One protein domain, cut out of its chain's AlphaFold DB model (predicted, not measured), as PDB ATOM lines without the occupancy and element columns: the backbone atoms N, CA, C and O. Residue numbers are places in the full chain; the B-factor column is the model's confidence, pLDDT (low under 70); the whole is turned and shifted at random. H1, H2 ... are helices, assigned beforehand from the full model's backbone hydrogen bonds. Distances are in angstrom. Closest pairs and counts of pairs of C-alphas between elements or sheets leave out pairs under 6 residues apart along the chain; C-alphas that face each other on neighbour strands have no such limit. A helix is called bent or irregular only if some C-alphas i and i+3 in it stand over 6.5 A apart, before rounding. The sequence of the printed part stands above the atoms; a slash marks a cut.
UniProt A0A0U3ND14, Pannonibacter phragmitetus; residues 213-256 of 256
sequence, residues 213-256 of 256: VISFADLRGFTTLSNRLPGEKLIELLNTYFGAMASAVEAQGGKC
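This is residues 213 to 256 of the 256 residues of a protein of Pannonibacter phragmitetus (UniProt A0A0U3ND14). The printed part makes a long U: one arm is a stretch with no named element, residues 213 to 221, leading into the short helix H1, and the other arm is the long helix H2, which runs back after a turn at residues 227 to 230. Past the far end of H2, the tail of residues 251 to 256 folds back. The printed part has 44 residues, with two named helices in the order H1, H2 and no named strand; the class is all helix. It is loose, with a radius of gyration of the C-alphas of 12.3 A, and spans 35 by 17 by 10 A, only just a rod.

Go along from Val 213 to reach H1, residues 222 to 226, and then the tight link of 4 residues that leads to H2, residues 231 to 250. Look at Ser 226 and Leu 234: their C-alphas, 6.5 A apart, are the closest of the two helices. H1 and H2 are close but not clearly touching, with 2 pairs of C-alphas within 8 A, and their centres are 14.7 A apart. In the backbones of H1 and H2, every O i to N i+4 pair is within hydrogen-bond range.

Start at C-alpha 213, at (150.728, 155.605, 252.400). Find C-alpha 222 at (158.042, 169.197, 232.952), where H1 begins; its five residues end at Ser 226. From C-alpha 231 at (164.352, 180.438, 235.066), H2 runs for 20 residues and 27.7 A to C-alpha 250 at (148.502, 169.267, 254.870). Neither helix is bent.

The two C-alphas farthest apart, those of Arg 228 and Gly 253, are 35.6 A apart, while those of Val 213 and Cys 256 are 11.8 A apart. The printed part has no cut, and Cys 256 is the chain's last residue. The mean pLDDT of the printed part is 88.9; look at residue 256 for the one value under 70.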
ATOM      1  N   VAL A 213     151.025 155.648 253.835       87.62
ATOM      2  CA  VAL A 213     150.728 155.605 252.400       87.62
ATOM      3  C   VAL A 213     151.679 156.576 251.713       87.62
ATOM      4  O   VAL A 213     151.718 157.751 252.067       87.62
ATOM      5  N   ILE A 214     152.451 156.081 250.747       87.56
ATOM      6  CA  ILE A 214     153.370 156.903 249.958       87.56
ATOM      7  C   ILE A 214     152.652 157.305 248.671       87.56
ATOM      8  O   ILE A 214     152.207 156.441 247.915       87.56
ATOM      9  N   SER A 215     152.538 158.610 248.434       85.81
ATOM     10  CA  SER A 215     151.941 159.179 247.226       85.81
ATOM     11  C   SER A 215     153.001 159.933 246.432       85.81
ATOM     12  O   SER A 215     153.824 160.637 247.014       85.81
ATOM     13  N   PHE A 216     152.967 159.794 245.109       88.88
ATOM     14  CA  PHE A 216     153.841 160.515 244.189       88.88
ATOM     15  C   PHE A 216     152.995 161.365 243.246       88.88
ATOM     16  O   PHE A 216     151.993 160.895 242.703       88.88
ATOM     17  N   ALA A 217     153.423 162.603 243.024       87.75
ATOM     18  CA  ALA A 217     152.826 163.519 242.064       87.75
ATOM     19  C   ALA A 217     153.936 164.195 241.252       87.75
ATOM     20  O   ALA A 217     155.002 164.494 241.786       87.75
ATOM     21  N   ASP A 218     153.684 164.407 239.962       91.19
ATOM     22  CA  ASP A 218     154.632 165.028 239.037       91.19
ATOM     23  C   ASP A 218     153.898 165.932 238.032       91.19
ATOM     24  O   ASP A 218     152.696 165.781 237.772       91.19
ATOM     25  N   LEU A 219     154.634 166.874 237.450       91.12
ATOM     26  CA  LEU A 219     154.194 167.770 236.396       91.12
ATOM     27  C   LEU A 219     154.362 167.106 235.027       91.12
ATOM     28  O   LEU A 219     155.464 166.913 234.507       91.12
ATOM     29  N   ARG A 220     153.236 166.818 234.369       92.31
ATOM     30  CA  ARG A 220     153.251 166.285 233.000       92.31
ATOM     31  C   ARG A 220     153.962 167.249 232.052       92.31
ATOM     32  O   ARG A 220     153.583 168.409 231.929       92.31
ATOM     33  N   GLY A 221     154.961 166.737 231.335       92.06
ATOM     34  CA  GLY A 221     155.721 167.520 230.362       92.06
ATOM     35  C   GLY A 221     156.717 168.502 230.982       92.06
ATOM     36  O   GLY A 221     157.162 169.410 230.276       92.06
ATOM     37  N   PHE A 222     157.092 168.325 232.255       92.44
ATOM     38  CA  PHE A 222     158.042 169.197 232.952       92.44
ATOM     39  C   PHE A 222     159.331 169.440 232.159       92.44
ATOM     40  O   PHE A 222     159.719 170.588 231.993       92.44
ATOM     41  N   THR A 223     159.934 168.403 231.569       90.88
ATOM     42  CA  THR A 223     161.153 168.531 230.747       90.88
ATOM     43  C   THR A 223     161.000 169.531 229.597       90.88
ATOM     44  O   THR A 223     161.917 170.281 229.271       90.88
ATOM     45  N   THR A 224     159.829 169.569 228.961       92.62
ATOM     46  CA  THR A 224     159.554 170.525 227.881       92.62
ATOM     47  C   THR A 224     159.375 171.936 228.434       92.62
ATOM     48  O   THR A 224     159.837 172.893 227.817       92.62
ATOM     49  N   LEU A 225     158.717 172.069 229.590       89.69
ATOM     50  CA  LEU A 225     158.517 173.350 230.268       89.69
ATOM     51  C   LEU A 225     159.850 173.937 230.752       89.69
ATOM     52  O   LEU A 225     160.132 175.100 230.468       89.69
ATOM     53  N   SER A 226     160.700 173.135 231.395       91.75
ATOM     54  CA  SER A 226     161.995 173.568 231.929       91.75
ATOM     55  C   SER A 226     162.967 174.020 230.841       91.75
ATOM     56  O   SER A 226     163.760 174.923 231.068       91.75
ATOM     57  N   ASN A 227     162.885 173.425 229.648       93.31
ATOM     58  CA  ASN A 227     163.730 173.790 228.508       93.31
ATOM     59  C   ASN A 227     163.242 175.035 227.749       93.31
ATOM     60  O   ASN A 227     163.964 175.540 226.893       93.31
ATOM     61  N   ARG A 228     162.010 175.501 227.995       93.06
ATOM     62  CA  ARG A 228     161.395 176.617 227.251       93.06
ATOM     63  C   ARG A 228     161.162 177.862 228.095       93.06
ATOM     64  O   ARG A 228     161.147 178.959 227.546       93.06
ATOM     65  N   LEU A 229     160.924 177.701 229.394       91.31
ATOM     66  CA  LEU A 229     160.635 178.819 230.282       91.31
ATOM     67  C   LEU A 229     161.927 179.496 230.763       91.31
ATOM     68  O   LEU A 229     162.890 178.807 231.098       91.31
ATOM     69  N   PRO A 230     161.939 180.836 230.875       94.44
ATOM     70  CA  PRO A 230     162.953 181.539 231.652       94.44
ATOM     71  C   PRO A 230     162.974 181.038 233.103       94.44
ATOM     72  O   PRO A 230     161.922 180.723 233.663       94.44
ATOM     73  N   GLY A 231     164.157 181.011 233.726       89.44
ATOM     74  CA  GLY A 231     164.352 180.438 235.066       89.44
ATOM     75  C   GLY A 231     163.401 180.995 236.131       89.44
ATOM     76  O   GLY A 231     162.788 180.223 236.860       89.44
ATOM     77  N   GLU A 232     163.192 182.312 236.169       91.56
ATOM     78  CA  GLU A 232     162.263 182.956 237.114       91.56
ATOM     79  C   GLU A 232     160.816 182.467 236.940       91.56
ATOM     80  O   GLU A 232     160.140 182.148 237.916       91.56
ATOM     81  N   LYS A 233     160.355 182.312 235.691       90.38
ATOM     82  CA  LYS A 233     159.001 181.822 235.378       90.38
ATOM     83  C   LYS A 233     158.831 180.342 235.703       90.38
ATOM     84  O   LYS A 233     157.748 179.921 236.105       90.38
ATOM     85  N   LEU A 234     159.894 179.554 235.550       92.19
ATOM     86  CA  LEU A 234     159.901 178.160 235.979       92.19
ATOM     87  C   LEU A 234     159.800 178.053 237.507       92.19
ATOM     88  O   LEU A 234     159.034 177.232 238.004       92.19
ATOM     89  N   ILE A 235     160.523 178.900 238.247       90.19
ATOM     90  CA  ILE A 235     160.457 178.950 239.715       90.19
ATOM     91  C   ILE A 235     159.057 179.363 240.184       90.19
ATOM     92  O   ILE A 235     158.495 178.698 241.051       90.19
ATOM     93  N   GLU A 236     158.454 180.400 239.593       91.25
ATOM     94  CA  GLU A 236     157.071 180.803 239.900       91.25
ATOM     95  C   GLU A 236     156.071 179.653 239.681       91.25
ATOM     96  O   GLU A 236     155.219 179.394 240.538       91.25
ATOM     97  N   LEU A 237     156.194 178.928 238.561       92.25
ATOM     98  CA  LEU A 237     155.359 177.764 238.254       92.25
ATOM     99  C   LEU A 237     155.523 176.659 239.307       92.25
ATOM    100  O   LEU A 237     154.526 176.129 239.798       92.25
ATOM    101  N   LEU A 238     156.767 176.321 239.655       92.81
ATOM    102  CA  LEU A 238     157.076 175.287 240.644       92.81
ATOM    103  C   LEU A 238     156.550 175.663 242.029       92.81
ATOM    104  O   LEU A 238     155.883 174.847 242.660       92.81
ATOM    105  N   ASN A 239     156.775 176.901 242.471       90.06
ATOM    106  CA  ASN A 239     156.262 177.397 243.748       90.06
ATOM    107  C   ASN A 239     154.731 177.331 243.800       90.06
ATOM    108  O   ASN A 239     154.165 176.908 244.805       90.06
ATOM    109  N   THR A 240     154.058 177.684 242.701       91.19
ATOM    110  CA  THR A 240     152.593 177.602 242.601       91.19
ATOM    111  C   THR A 240     152.106 176.154 242.677       91.19
ATOM    112  O   THR A 240     151.184 175.847 243.434       91.19
ATOM    113  N   TYR A 241     152.732 175.247 241.922       92.75
ATOM    114  CA  TYR A 241     152.363 173.832 241.893       92.75
ATOM    115  C   TYR A 241     152.586 173.147 243.248       92.75
ATOM    116  O   TYR A 241     151.665 172.525 243.783       92.75
ATOM    117  N   PHE A 242     153.784 173.285 243.823       89.75
ATOM    118  CA  PHE A 242     154.109 172.682 245.112       89.75
ATOM    119  C   PHE A 242     153.305 173.308 246.248       89.75
ATOM    120  O   PHE A 242     152.836 172.574 247.111       89.75
ATOM    121  N   GLY A 243     153.059 174.622 246.217       88.12
ATOM    122  CA  GLY A 243     152.207 175.290 247.199       88.12
ATOM    123  C   GLY A 243     150.775 174.748 247.203       88.12
ATOM    124  O   GLY A 243     150.230 174.459 248.268       88.12
ATOM    125  N   ALA A 244     150.176 174.540 246.025       90.81
ATOM    126  CA  ALA A 244     148.836 173.961 245.912       90.81
ATOM    127  C   ALA A 244     148.786 172.502 246.397       90.81
ATOM    128  O   ALA A 244     147.853 172.114 247.102       90.81
ATOM    129  N   MET A 245     149.793 171.699 246.041       90.81
ATOM    130  CA  MET A 245     149.887 170.301 246.463       90.81
ATOM    131  C   MET A 245     150.082 170.178 247.980       90.81
ATOM    132  O   MET A 245     149.309 169.474 248.629       90.81
ATOM    133  N   ALA A 246     151.066 170.890 248.541       85.94
ATOM    134  CA  ALA A 246     151.369 170.876 249.967       85.94
ATOM    135  C   ALA A 246     150.153 171.307 250.789       85.94
ATOM    136  O   ALA A 246     149.729 170.575 251.675       85.94
ATOM    137  N   SER A 247     149.508 172.415 250.407       86.94
ATOM    138  CA  SER A 247     148.300 172.907 251.079       86.94
ATOM    139  C   SER A 247     147.173 171.864 251.104       86.94
ATOM    140  O   SER A 247     146.566 171.624 252.148       86.94
ATOM    141  N   ALA A 248     146.921 171.176 249.983       90.00
ATOM    142  CA  ALA A 248     145.891 170.140 249.912       90.00
ATOM    143  C   ALA A 248     146.220 168.903 250.769       90.00
ATOM    144  O   ALA A 248     145.325 168.328 251.392       90.00
ATOM    145  N   VAL A 249     147.489 168.487 250.803       87.75
ATOM    146  CA  VAL A 249     147.955 167.334 251.587       87.75
ATOM    147  C   VAL A 249     147.941 167.646 253.084       87.75
ATOM    148  O   VAL A 249     147.413 166.858 253.873       87.75
ATOM    149  N   GLU A 250     148.461 168.806 253.479       85.94
ATOM    150  CA  GLU A 250     148.502 169.267 254.870       85.94
ATOM    151  C   GLU A 250     147.096 169.478 255.442       85.94
ATOM    152  O   GLU A 250     146.843 169.103 256.589       85.94
ATOM    153  N   ALA A 251     146.143 169.970 254.638       87.44
ATOM    154  CA  ALA A 251     144.737 170.100 255.034       87.44
ATOM    155  C   ALA A 251     144.079 168.760 255.419       87.44
ATOM    156  O   ALA A 251     143.083 168.749 256.138       87.44
ATOM    157  N   GLN A 252     144.634 167.633 254.963       88.31
ATOM    158  CA  GLN A 252     144.187 166.278 255.307       88.31
ATOM    159  C   GLN A 252     145.095 165.595 256.346       88.31
ATOM    160  O   GLN A 252     144.982 164.393 256.584       88.31
ATOM    161  N   GLY A 253     146.021 166.339 256.963       81.94
ATOM    162  CA  GLY A 253     146.985 165.818 257.935       81.94
ATOM    163  C   GLY A 253     148.115 164.981 257.321       81.94
ATOM    164  O   GLY A 253     148.861 164.326 258.057       81.94
ATOM    165  N   GLY A 254     148.243 164.985 255.991       80.44
ATOM    166  CA  GLY A 254     149.376 164.404 255.279       80.44
ATOM    167  C   GLY A 254     150.628 165.276 255.389       80.44
ATOM    168  O   GLY A 254     150.588 166.386 255.918       80.44
ATOM    169  N   LYS A 255     151.761 164.762 254.904       74.00
ATOM    170  CA  LYS A 255     153.040 165.484 254.888       74.00
ATOM    171  C   LYS A 255     153.680 165.369 253.508       74.00
ATOM    172  O   LYS A 255     153.742 164.256 252.982       74.00
ATOM    173  N   CYS A 256     154.106 166.506 252.963       65.75
ATOM    174  CA  CYS A 256     154.876 166.620 251.724       65.75
ATOM    175  C   CYS A 256     156.374 166.702 252.014       65.75
ATOM    176  O   CYS A 256     156.737 167.220 253.094       65.75
TER     177      CYS A 256